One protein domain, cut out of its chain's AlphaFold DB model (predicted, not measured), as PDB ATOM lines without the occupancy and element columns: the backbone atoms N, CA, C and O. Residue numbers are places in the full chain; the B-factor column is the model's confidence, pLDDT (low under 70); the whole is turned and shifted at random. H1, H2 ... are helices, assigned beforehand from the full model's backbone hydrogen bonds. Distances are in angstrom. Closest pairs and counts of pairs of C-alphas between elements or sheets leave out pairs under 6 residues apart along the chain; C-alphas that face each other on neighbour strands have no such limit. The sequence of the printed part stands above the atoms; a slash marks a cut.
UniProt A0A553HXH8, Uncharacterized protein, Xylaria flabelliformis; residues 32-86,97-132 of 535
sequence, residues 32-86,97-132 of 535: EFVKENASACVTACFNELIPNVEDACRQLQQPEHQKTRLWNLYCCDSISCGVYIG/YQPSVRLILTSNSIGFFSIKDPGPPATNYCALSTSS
ATOM      1  N   GLU A  32     193.951 123.168 141.969       50.19
ATOM      2  CA  GLU A  32     194.434 122.963 140.587       50.19
ATOM      3  C   GLU A  32     195.056 124.233 139.962       50.19
ATOM      4  O   GLU A  32     195.860 124.149 139.038       50.19
ATOM      5  N   PHE A  33     194.794 125.419 140.528       52.25
ATOM      6  CA  PHE A  33     195.396 126.697 140.097       52.25
ATOM      7  C   PHE A  33     196.816 126.947 140.644       52.25
ATOM      8  O   PHE A  33     197.431 127.976 140.355       52.25
ATOM      9  N   VAL A  34     197.342 126.026 141.455       53.91
ATOM     10  CA  VAL A  34     198.421 126.272 142.430       53.91
ATOM     11  C   VAL A  34     199.779 126.645 141.817       53.91
ATOM     12  O   VAL A  34     200.612 127.218 142.518       53.91
ATOM     13  N   LYS A  35     200.039 126.370 140.529       56.75
ATOM     14  CA  LYS A  35     201.409 126.440 139.980       56.75
ATOM     15  C   LYS A  35     201.746 127.619 139.063       56.75
ATOM     16  O   LYS A  35     202.913 127.995 139.010       56.75
ATOM     17  N   GLU A  36     200.782 128.209 138.353       68.19
ATOM     18  CA  GLU A  36     201.093 129.212 137.312       68.19
ATOM     19  C   GLU A  36     200.910 130.671 137.752       68.19
ATOM     20  O   GLU A  36     201.511 131.569 137.162       68.19
ATOM     21  N   ASN A  37     200.119 130.946 138.796       86.06
ATOM     22  CA  ASN A  37     199.946 132.314 139.288       86.06
ATOM     23  C   ASN A  37     199.630 132.364 140.791       86.06
ATOM     24  O   ASN A  37     198.466 132.410 141.198       86.06
ATOM     25  N   ALA A  38     200.679 132.449 141.614       82.12
ATOM     26  CA  ALA A  38     200.561 132.592 143.066       82.12
ATOM     27  C   ALA A  38     199.641 133.759 143.478       82.12
ATOM     28  O   ALA A  38     198.834 133.608 144.387       82.12
ATOM     29  N   SER A  39     199.663 134.895 142.764       83.62
ATOM     30  CA  SER A  39     198.795 136.037 143.106       83.62
ATOM     31  C   SER A  39     197.303 135.769 142.857       83.62
ATOM     32  O   SER A  39     196.453 136.254 143.610       83.62
ATOM     33  N   ALA A  40     196.972 134.960 141.844       87.12
ATOM     34  CA  ALA A  40     195.604 134.509 141.598       87.12
ATOM     35  C   ALA A  40     195.162 133.485 142.651       87.12
ATOM     36  O   ALA A  40     194.050 133.601 143.160       87.12
ATOM     37  N   CYS A  41     196.045 132.558 143.039       88.38
ATOM     38  CA  CYS A  41     195.793 131.628 144.140       88.38
ATOM     39  C   CYS A  41     195.521 132.369 145.460       88.38
ATOM     40  O   CYS A  41     194.493 132.127 146.089       88.38
ATOM     41  N   VAL A  42     196.372 133.329 145.850       87.31
ATOM     42  CA  VAL A  42     196.197 134.098 147.098       87.31
ATOM     43  C   VAL A  42     194.876 134.869 147.074       87.31
ATOM     44  O   VAL A  42     194.160 134.900 148.073       87.31
ATOM     45  N   THR A  43     194.503 135.430 145.921       89.00
ATOM     46  CA  THR A  43     193.211 136.112 145.744       89.00
ATOM     47  C   THR A  43     192.027 135.143 145.835       89.00
ATOM     48  O   THR A  43     191.023 135.469 146.464       89.00
ATOM     49  N   ALA A  44     192.126 133.947 145.247       90.38
ATOM     50  CA  ALA A  44     191.084 132.923 145.324       90.38
ATOM     51  C   ALA A  44     190.895 132.415 146.763       90.38
ATOM     52  O   ALA A  44     189.776 132.428 147.268       90.38
ATOM     53  N   CYS A  45     191.991 132.074 147.448       90.81
ATOM     54  CA  CYS A  45     191.981 131.618 148.837       90.81
ATOM     55  C   CYS A  45     191.453 132.716 149.782       90.81
ATOM     56  O   CYS A  45     190.632 132.444 150.655       90.81
ATOM     57  N   PHE A  46     191.824 133.985 149.557       91.19
ATOM     58  CA  PHE A  46     191.246 135.121 150.283       91.19
ATOM     59  C   PHE A  46     189.724 135.211 150.110       91.19
ATOM     60  O   PHE A  46     189.011 135.315 151.103       91.19
ATOM     61  N   ASN A  47     189.226 135.140 148.871       91.94
ATOM     62  CA  ASN A  47     187.790 135.225 148.581       91.94
ATOM     63  C   ASN A  47     186.998 134.016 149.119       91.94
ATOM     64  O   ASN A  47     185.821 134.151 149.442       91.94
ATOM     65  N   GLU A  48     187.628 132.842 149.222       92.19
ATOM     66  CA  GLU A  48     187.024 131.637 149.805       92.19
ATOM     67  C   GLU A  48     186.920 131.733 151.338       92.19
ATOM     68  O   GLU A  48     185.878 131.412 151.912       92.19
ATOM     69  N   LEU A  49     187.958 132.244 152.010       91.00
ATOM     70  CA  LEU A  49     187.950 132.465 153.463       91.00
ATOM     71  C   LEU A  49     187.115 133.687 153.885       91.00
ATOM     72  O   LEU A  49     186.604 133.719 155.011       91.00
ATOM     73  N   ILE A  50     187.016 134.694 153.011       93.25
ATOM     74  CA  ILE A  50     186.349 135.984 153.231       93.25
ATOM     75  C   ILE A  50     185.431 136.281 152.035       93.25
ATOM     76  O   ILE A  50     185.779 137.065 151.152       93.25
ATOM     77  N   PRO A  51     184.227 135.677 152.004       90.00
ATOM     78  CA  PRO A  51     183.228 135.973 150.978       90.00
ATOM     79  C   PRO A  51     182.592 137.361 151.162       90.00
ATOM     80  O   PRO A  51     182.089 137.941 150.204       90.00
ATOM     81  N   ASN A  52     182.613 137.895 152.388       95.00
ATOM     82  CA  ASN A  52     182.124 139.225 152.735       95.00
ATOM     83  C   ASN A  52     183.127 139.908 153.681       95.00
ATOM     84  O   ASN A  52     183.465 139.360 154.736       95.00
ATOM     85  N   VAL A  53     183.617 141.090 153.297       92.88
ATOM     86  CA  VAL A  53     184.660 141.812 154.040       92.88
ATOM     87  C   VAL A  53     184.092 142.358 155.345       92.88
ATOM     88  O   VAL A  53     184.713 142.193 156.392       92.88
ATOM     89  N   GLU A  54     182.898 142.942 155.317       94.00
ATOM     90  CA  GLU A  54     182.221 143.529 156.471       94.00
ATOM     91  C   GLU A  54     181.948 142.485 157.566       94.00
ATOM     92  O   GLU A  54     182.207 142.743 158.745       94.00
ATOM     93  N   ASP A  55     181.502 141.282 157.190       94.75
ATOM     94  CA  ASP A  55     181.264 140.184 158.138       94.75
ATOM     95  C   ASP A  55     182.570 139.636 158.724       94.75
ATOM     96  O   ASP A  55     182.629 139.322 159.916       94.75
ATOM     97  N   ALA A  56     183.639 139.563 157.923       94.00
ATOM     98  CA  ALA A  56     184.960 139.212 158.432       94.00
ATOM     99  C   ALA A  56     185.488 140.282 159.401       94.00
ATOM    100  O   ALA A  56     185.992 139.925 160.463       94.00
ATOM    101  N   CYS A  57     185.307 141.575 159.112       95.06
ATOM    102  CA  CYS A  57     185.678 142.659 160.028       95.06
ATOM    103  C   CYS A  57     184.929 142.556 161.368       95.06
ATOM    104  O   CYS A  57     185.547 142.671 162.427       95.06
ATOM    105  N   ARG A  58     183.619 142.261 161.338       94.50
ATOM    106  CA  ARG A  58     182.811 142.022 162.550       94.50
ATOM    107  C   ARG A  58     183.301 140.815 163.354       94.50
ATOM    108  O   ARG A  58     183.371 140.892 164.575       94.50
ATOM    109  N   GLN A  59     183.664 139.715 162.691       94.31
ATOM    110  CA  GLN A  59     184.219 138.537 163.370       94.31
ATOM    111  C   GLN A  59     185.602 138.820 163.971       94.31
ATOM    112  O   GLN A  59     185.859 138.437 165.107       94.31
ATOM    113  N   LEU A  60     186.468 139.548 163.260       94.31
ATOM    114  CA  LEU A  60     187.791 139.954 163.749       94.31
ATOM    115  C   LEU A  60     187.743 140.921 164.940       94.31
ATOM    116  O   LEU A  60     188.743 141.060 165.640       94.31
ATOM    117  N   GLN A  61     186.605 141.568 165.193       94.25
ATOM    118  CA  GLN A  61     186.397 142.384 166.388       94.25
ATOM    119  C   GLN A  61     186.279 141.537 167.671       94.25
ATOM    120  O   GLN A  61     186.462 142.066 168.767       94.25
ATOM    121  N   GLN A  62     186.001 140.232 167.560       94.38
ATOM    122  CA  GLN A  62     186.029 139.310 168.695       94.38
ATOM    123  C   GLN A  62     187.450 138.747 168.883       94.38
ATOM    124  O   GLN A  62     187.977 138.130 167.954       94.38
ATOM    125  N   PRO A  63     188.073 138.881 170.070       87.94
ATOM    126  CA  PRO A  63     189.489 138.544 170.266       87.94
ATOM    127  C   PRO A  63     189.811 137.055 170.042       87.94
ATOM    128  O   PRO A  63     190.903 136.723 169.581       87.94
ATOM    129  N   GLU A  64     188.856 136.159 170.307       88.75
ATOM    130  CA  GLU A  64     188.990 134.713 170.066       88.75
ATOM    131  C   GLU A  64     189.076 134.380 168.564       88.75
ATOM    132  O   GLU A  64     189.898 133.568 168.130       88.75
ATOM    133  N   HIS A  65     188.264 135.062 167.753       89.88
ATOM    134  CA  HIS A  65     188.190 134.876 166.304       89.88
ATOM    135  C   HIS A  65     189.273 135.658 165.554       89.88
ATOM    136  O   HIS A  65     189.725 135.215 164.498       89.88
ATOM    137  N   GLN A  66     189.726 136.789 166.103       90.75
ATOM    138  CA  GLN A  66     190.764 137.644 165.526       90.75
ATOM    139  C   GLN A  66     192.025 136.849 165.166       90.75
ATOM    140  O   GLN A  66     192.518 136.914 164.039       90.75
ATOM    141  N   LYS A  67     192.519 136.053 166.119       91.44
ATOM    142  CA  LYS A  67     193.752 135.274 165.984       91.44
ATOM    143  C   LYS A  67     193.609 134.142 164.963       91.44
ATOM    144  O   LYS A  67     194.431 134.027 164.061       91.44
ATOM    145  N   THR A  68     192.547 133.344 165.062       91.25
ATOM    146  CA  THR A  68     192.321 132.172 164.197       91.25
ATOM    147  C   THR A  68     191.994 132.559 162.751       91.25
ATOM    148  O   THR A  68     192.568 131.995 161.819       91.25
ATOM    149  N   ARG A  69     191.140 133.570 162.531       91.19
ATOM    150  CA  ARG A  69     190.808 134.068 161.182       91.19
ATOM    151  C   ARG A  69     192.018 134.683 160.476       91.19
ATOM    152  O   ARG A  69     192.242 134.356 159.312       91.19
ATOM    153  N   LEU A  70     192.805 135.527 161.152       92.19
ATOM    154  CA  LEU A  70     194.006 136.123 160.545       92.19
ATOM    155  C   LEU A  70     195.071 135.059 160.257       92.19
ATOM    156  O   LEU A  70     195.666 135.073 159.181       92.19
ATOM    157  N   TRP A  71     195.261 134.083 161.146       93.62
ATOM    158  CA  TRP A  71     196.175 132.968 160.901       93.62
ATOM    159  C   TRP A  71     195.767 132.086 159.719       93.62
ATOM    160  O   TRP A  71     196.632 131.723 158.926       93.62
ATOM    161  N   ASN A  72     194.475 131.824 159.509       91.56
ATOM    162  CA  ASN A  72     194.021 131.103 158.314       91.56
ATOM    163  C   ASN A  72     194.371 131.849 157.004       91.56
ATOM    164  O   ASN A  72     194.712 131.206 156.012       91.56
ATOM    165  N   LEU A  73     194.399 133.190 157.003       90.62
ATOM    166  CA  LEU A  73     194.879 133.983 155.856       90.62
ATOM    167  C   LEU A  73     196.398 133.864 155.645       90.62
ATOM    168  O   LEU A  73     196.843 133.784 154.503       90.62
ATOM    169  N   TYR A  74     197.192 133.798 156.720       89.88
ATOM    170  CA  TYR A  74     198.629 133.491 156.624       89.88
ATOM    171  C   TYR A  74     198.883 132.075 156.068       89.88
ATOM    172  O   TYR A  74     199.862 131.849 155.350       89.88
ATOM    173  N   CYS A  75     197.991 131.120 156.348       90.38
ATOM    174  CA  CYS A  75     198.074 129.761 155.811       90.38
ATOM    175  C   CYS A  75     197.720 129.674 154.317       90.38
ATOM    176  O   CYS A  75     198.351 128.897 153.598       90.38
ATOM    177  N   CYS A  76     196.778 130.494 153.834       88.81
ATOM    178  CA  CYS A  76     196.492 130.636 152.400       88.81
ATOM    179  C   CYS A  76     197.739 131.031 151.594       88.81
ATOM    180  O   CYS A  76     198.014 130.439 150.553       88.81
ATOM    181  N   ASP A  77     198.485 132.023 152.082       81.19
ATOM    182  CA  ASP A  77     199.686 132.539 151.419       81.19
ATOM    183  C   ASP A  77     200.792 131.464 151.385       81.19
ATOM    184  O   ASP A  77     201.308 131.096 150.326       81.19
ATOM    185  N   SER A  78     201.071 130.869 152.550       79.38
ATOM    186  CA  SER A  78     202.203 129.955 152.749       79.38
ATOM    187  C   SER A  78     202.018 128.532 152.210       79.38
ATOM    188  O   SER A  78     202.936 128.023 151.564       79.38
ATOM    189  N   ILE A  79     200.881 127.872 152.470       78.19
ATOM    190  CA  ILE A  79     200.673 126.462 152.089       78.19
ATOM    191  C   ILE A  79     199.946 126.346 150.752       78.19
ATOM    192  O   ILE A  79     200.446 125.680 149.847       78.19
ATOM    193  N   SER A  80     198.785 126.988 150.606       76.94
ATOM    194  CA  SER A  80     197.935 126.789 149.423       76.94
ATOM    195  C   SER A  80     198.547 127.369 148.148       76.94
ATOM    196  O   SER A  80     198.349 126.815 147.072       76.94
ATOM    197  N   CYS A  81     199.295 128.469 148.263       82.69
ATOM    198  CA  CYS A  81     199.794 129.231 147.115       82.69
ATOM    199  C   CYS A  81     201.319 129.223 146.957       82.69
ATOM    200  O   CYS A  81     201.847 129.896 146.071       82.69
ATOM    201  N   GLY A  82     202.027 128.459 147.796       73.56
ATOM    202  CA  GLY A  82     203.476 128.269 147.708       73.56
ATOM    203  C   GLY A  82     204.317 129.521 147.982       73.56
ATOM    204  O   GLY A  82     205.515 129.513 147.690       73.56
ATOM    205  N   VAL A  83     203.737 130.593 148.538       72.94
ATOM    206  CA  VAL A  83     204.470 131.814 148.906       72.94
ATOM    207  C   VAL A  83     205.169 131.563 150.243       72.94
ATOM    208  O   VAL A  83     204.682 131.903 151.318       72.94
ATOM    209  N   TYR A  84     206.308 130.875 150.186       59.91
ATOM    210  CA  TYR A  84     206.995 130.375 151.374       59.91
ATOM    211  C   TYR A  84     207.537 131.513 152.260       59.91
ATOM    212  O   TYR A  84     208.576 132.107 151.980       59.91
ATOM    213  N   ILE A  85     206.855 131.773 153.381       57.31
ATOM    214  CA  ILE A  85     207.192 132.834 154.354       57.31
ATOM    215  C   ILE A  85     208.506 132.532 155.123       57.31
ATOM    216  O   ILE A  85     209.102 133.416 155.733       57.31
ATOM    217  N   GLY A  86     208.998 131.287 155.096       48.97
ATOM    218  CA  GLY A  86     210.050 130.777 155.992       48.97
ATOM    219  C   GLY A  86     211.514 130.938 155.551       48.97
ATOM    220  O   GLY A  86     212.354 130.163 156.003       48.97
ATOM    221  N   TYR A  97     201.788 142.767 148.972       62.62
ATOM    222  CA  TYR A  97     200.567 141.934 148.950       62.62
ATOM    223  C   TYR A  97     200.473 140.853 150.041       62.62
ATOM    224  O   TYR A  97     200.153 139.709 149.743       62.62
ATOM    225  N   GLN A  98     200.628 141.222 151.318       74.69
ATOM    226  CA  GLN A  98     200.080 140.383 152.394       74.69
ATOM    227  C   GLN A  98     198.558 140.606 152.518       74.69
ATOM    228  O   GLN A  98     198.121 141.725 152.822       74.69
ATOM    229  N   PRO A  99     197.716 139.579 152.286       79.25
ATOM    230  CA  PRO A  99     196.258 139.728 152.312       79.25
ATOM    231  C   PRO A  99     195.715 140.023 153.720       79.25
ATOM    232  O   PRO A  99     194.720 140.735 153.848       79.25
ATOM    233  N   SER A 100     196.390 139.542 154.769       84.88
ATOM    234  CA  SER A 100     196.106 139.859 156.176       84.88
ATOM    235  C   SER A 100     196.217 141.364 156.450       84.88
ATOM    236  O   SER A 100     195.262 141.980 156.919       84.88
ATOM    237  N   VAL A 101     197.338 141.981 156.068       86.19
ATOM    238  CA  VAL A 101     197.581 143.427 156.220       86.19
ATOM    239  C   VAL A 101     196.547 144.240 155.439       86.19
ATOM    240  O   VAL A 101     195.996 145.212 155.961       86.19
ATOM    241  N   ARG A 102     196.213 143.818 154.211       86.56
ATOM    242  CA  ARG A 102     195.166 144.463 153.404       86.56
ATOM    243  C   ARG A 102     193.793 144.387 154.072       86.56
ATOM    244  O   ARG A 102     193.060 145.376 154.036       86.56
ATOM    245  N   LEU A 103     193.445 143.253 154.681       88.69
ATOM    246  CA  LEU A 103     192.197 143.115 155.424       88.69
ATOM    247  C   LEU A 103     192.167 144.073 156.615       88.69
ATOM    248  O   LEU A 103     191.236 144.860 156.694       88.69
ATOM    249  N   ILE A 104     193.208 144.089 157.456       89.44
ATOM    250  CA  ILE A 104     193.299 144.965 158.639       89.44
ATOM    251  C   ILE A 104     193.182 146.449 158.246       89.44
ATOM    252  O   ILE A 104     192.407 147.194 158.848       89.44
ATOM    253  N   LEU A 105     193.887 146.879 157.192       90.12
ATOM    254  CA  LEU A 105     193.763 148.234 156.632       90.12
ATOM    255  C   LEU A 105     192.328 148.543 156.179       90.12
ATOM    256  O   LEU A 105     191.815 149.633 156.442       90.12
ATOM    257  N   THR A 106     191.666 147.578 155.536       91.75
ATOM    258  CA  THR A 106     190.277 147.723 155.081       91.75
ATOM    259  C   THR A 106     189.319 147.798 156.275       91.75
ATOM    260  O   THR A 106     188.499 148.712 156.330       91.75
ATOM    261  N   SER A 107     189.471 146.934 157.284       92.62
ATOM    262  CA  SER A 107     188.674 146.957 158.516       92.62
ATOM    263  C   SER A 107     188.790 148.292 159.252       92.62
ATOM    264  O   SER A 107     187.774 148.877 159.632       92.62
ATOM    265  N   ASN A 108     190.009 148.822 159.381       92.38
ATOM    266  CA  ASN A 108     190.255 150.137 159.976       92.38
ATOM    267  C   ASN A 108     189.560 151.258 159.185       92.38
ATOM    268  O   ASN A 108     188.980 152.153 159.792       92.38
ATOM    269  N   SER A 109     189.538 151.188 157.847       93.88
ATOM    270  CA  SER A 109     188.831 152.177 157.014       93.88
ATOM    271  C   SER A 109     187.299 152.132 157.142       93.88
ATOM    272  O   SER A 109     186.646 153.144 156.906       93.88
ATOM    273  N   ILE A 110     186.735 150.993 157.563       93.25
ATOM    274  CA  ILE A 110     185.294 150.811 157.827       93.25
ATOM    275  C   ILE A 110     184.938 151.195 159.288       93.25
ATOM    276  O   ILE A 110     183.765 151.311 159.635       93.25
ATOM    277  N   GLY A 111     185.937 151.443 160.147       94.88
ATOM    278  CA  GLY A 111     185.761 151.868 161.544       94.88
ATOM    279  C   GLY A 111     186.099 150.808 162.602       94.88
ATOM    280  O   GLY A 111     185.919 151.050 163.796       94.88
ATOM    281  N   PHE A 112     186.617 149.641 162.210       93.06
ATOM    282  CA  PHE A 112     186.972 148.548 163.128       93.06
ATOM    283  C   PHE A 112     188.403 148.678 163.688       93.06
ATOM    284  O   PHE A 112     189.216 147.762 163.579       93.06
ATOM    285  N   PHE A 113     188.706 149.804 164.342       90.12
ATOM    286  CA  PHE A 113     190.058 150.171 164.812       90.12
ATOM    287  C   PHE A 113     190.687 149.247 165.876       90.12
ATOM    288  O   PHE A 113     191.856 149.410 166.220       90.12
ATOM    289  N   SER A 114     189.928 148.301 166.440       92.12
ATOM    290  CA  SER A 114     190.420 147.396 167.492       92.12
ATOM    291  C   SER A 114     191.213 146.196 166.955       92.12
ATOM    292  O   SER A 114     191.772 145.434 167.747       92.12
ATOM    293  N   ILE A 115     191.252 145.998 165.634       92.00
ATOM    294  CA  ILE A 115     191.894 144.837 165.016       92.00
ATOM    295  C   ILE A 115     193.402 145.090 164.911       92.00
ATOM    296  O   ILE A 115     193.874 145.935 164.151       92.00
ATOM    297  N   LYS A 116     194.162 144.315 165.683       90.81
ATOM    298  CA  LYS A 116     195.627 144.241 165.631       90.81
ATOM    299  C   LYS A 116     196.064 142.978 164.897       90.81
ATOM    300  O   LYS A 116     195.404 141.944 164.994       90.81
ATOM    301  N   ASP A 117     197.198 143.055 164.217       91.88
ATOM    302  CA  ASP A 117     197.851 141.882 163.644       91.88
ATOM    303  C   ASP A 117     198.402 140.984 164.778       91.88
ATOM    304  O   ASP A 117     199.166 141.481 165.610       91.88
ATOM    305  N   PRO A 118     198.016 139.694 164.874       90.00
ATOM    306  CA  PRO A 118     198.607 138.749 165.822       90.00
ATOM    307  C   PRO A 118     200.019 138.296 165.413       90.00
ATOM    308  O   PRO A 118     200.658 137.575 166.181       90.00
ATOM    309  N   GLY A 119     200.487 138.673 164.220       90.38
ATOM    310  CA  GLY A 119     201.695 138.144 163.602       90.38
ATOM    311  C   GLY A 119     201.480 136.756 162.983       90.38
ATOM    312  O   GLY A 119     200.402 136.158 163.118       90.38
ATOM    313  N   PRO A 120     202.506 136.216 162.302       88.00
ATOM    314  CA  PRO A 120     202.423 134.906 161.670       88.00
ATOM    315  C   PRO A 120     202.151 133.802 162.710       88.00
ATOM    316  O   PRO A 120     202.652 133.875 163.837       88.00
ATOM    317  N   PRO A 121     201.375 132.764 162.357       90.25
ATOM    318  CA  PRO A 121     201.165 131.621 163.232       90.25
ATOM    319  C   PRO A 121     202.457 130.828 163.467       90.25
ATOM    320  O   PRO A 121     203.406 130.890 162.684       90.25
ATOM    321  N   ALA A 122     202.458 130.003 164.517       87.50
ATOM    322  CA  ALA A 122     203.472 128.965 164.678       87.50
ATOM    323  C   ALA A 122     203.456 128.007 163.470       87.50
ATOM    324  O   ALA A 122     202.397 127.710 162.913       87.50
ATOM    325  N   THR A 123     204.629 127.503 163.076       79.62
ATOM    326  CA  THR A 123     204.842 126.748 161.823       79.62
ATOM    327  C   THR A 123     203.985 125.487 161.682       79.62
ATOM    328  O   THR A 123     203.726 125.044 160.567       79.62
ATOM    329  N   ASN A 124     203.507 124.923 162.792       86.88
ATOM    330  CA  ASN A 124     202.612 123.768 162.817       86.88
ATOM    331  C   ASN A 124     201.132 124.111 162.554       86.88
ATOM    332  O   ASN A 124     200.397 123.241 162.091       86.88
ATOM    333  N   TYR A 125     200.677 125.343 162.811       88.38
ATOM    334  CA  TYR A 125     199.252 125.707 162.755       88.38
ATOM    335  C   TYR A 125     198.627 125.428 161.382       88.38
ATOM    336  O   TYR A 125     197.584 124.787 161.283       88.38
ATOM    337  N   CYS A 126     199.306 125.850 160.314       86.69
ATOM    338  CA  CYS A 126     198.778 125.729 158.961       86.69
ATOM    339  C   CYS A 126     198.667 124.272 158.486       86.69
ATOM    340  O   CYS A 126     197.740 123.960 157.744       86.69
ATOM    341  N   ALA A 127     199.535 123.376 158.972       79.88
ATOM    342  CA  ALA A 127     199.444 121.944 158.689       79.88
ATOM    343  C   ALA A 127     198.209 121.292 159.345       79.88
ATOM    344  O   ALA A 127     197.595 120.400 158.756       79.88
ATOM    345  N   LEU A 128     197.807 121.762 160.535       71.25
ATOM    346  CA  LEU A 128     196.589 121.294 161.206       71.25
ATOM    347  C   LEU A 128     195.327 121.815 160.500       71.25
ATOM    348  O   LEU A 128     194.414 121.028 160.246       71.25
ATOM    349  N   SER A 129     195.284 123.098 160.119       62.09
ATOM    350  CA  SER A 129     194.119 123.681 159.429       62.09
ATOM    351  C   SER A 129     193.813 122.997 158.090       62.09
ATOM    352  O   SER A 129     192.642 122.790 157.769       62.09
ATOM    353  N   THR A 130     194.828 122.573 157.326       57.41
ATOM    354  CA  THR A 130     194.617 121.830 156.068       57.41
ATOM    355  C   THR A 130     194.067 120.415 156.263       57.41
ATOM    356  O   THR A 130     193.338 119.934 155.401       57.41
ATOM    357  N   SER A 131     194.339 119.764 157.401       50.34
ATOM    358  CA  SER A 131     193.785 118.434 157.719       50.34
ATOM    359  C   SER A 131     192.261 118.464 157.913       50.34
ATOM    360  O   SER A 131     191.567 117.489 157.641       50.34
ATOM    361  N   SER A 132     191.716 119.617 158.321       45.16
ATOM    362  CA  SER A 132     190.276 119.811 158.529       45.16
ATOM    363  C   SER A 132     189.504 120.237 157.265       45.16
ATOM    364  O   SER A 132     188.295 120.457 157.336       45.16
TER     365      SER A 132
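What this domain is: This is residues 32 to 86 and 97 to 132 of the 535 residues of an uncharacterized protein of Xylaria flabelliformis (UniProt A0A553HXH8). One long helix, H3, runs through the core; H1 packs along its later part, residues 72 to 80, H4 meets its residues 70 to 74 with its own first residues, 99 to 100, and slants away to pack on H2, H5 packs crosswise on it, and H2 makes a corner with its beginning. The 91 printed residues have five named helices, H1 to H5 in chain order, and no named strand: all helix, compact, radius of gyration of the C-alphas 12.8 A, spans 37 by 25 by 22 A.

How they stand to each other: H1, residues 38 to 49, touches residues 72 to 80 of the hub H3, residues 63 to 80, at a shallow tilt of 32 degrees, only just short of steep; closest C-alphas Val 42 and Asp 77, 5.8 A. H2, residues 53 to 60, touches H3 only at the corner, C-alphas Leu 60 and Gln 66, 4.2 A. H4, residues 99 to 110, touches H3 at a steep 39 degrees, C-alphas Leu 73 and Ser 100, 6.0 A. H5, residues 125 to 131, touches H3, C-alphas Cys 75 and Cys 126, 5.2 A. O i to N i+4 pairs are within hydrogen-bond range throughout H1, H2 and H4, 11 of 14 in H3, 2 of 3 in H5.

Where its parts are: H1 begins at C-alpha 38 (200.561, 132.592, 143.066); H3 spans 25.4 A; H5 ends at C-alpha 131 (193.785, 118.434, 157.719).

The domain as a whole: Residues 87 to 96 are not printed, a 16.2 A gap between C-alphas. The link H4 to H5 is long. Confidence is under 70 at 13 residues.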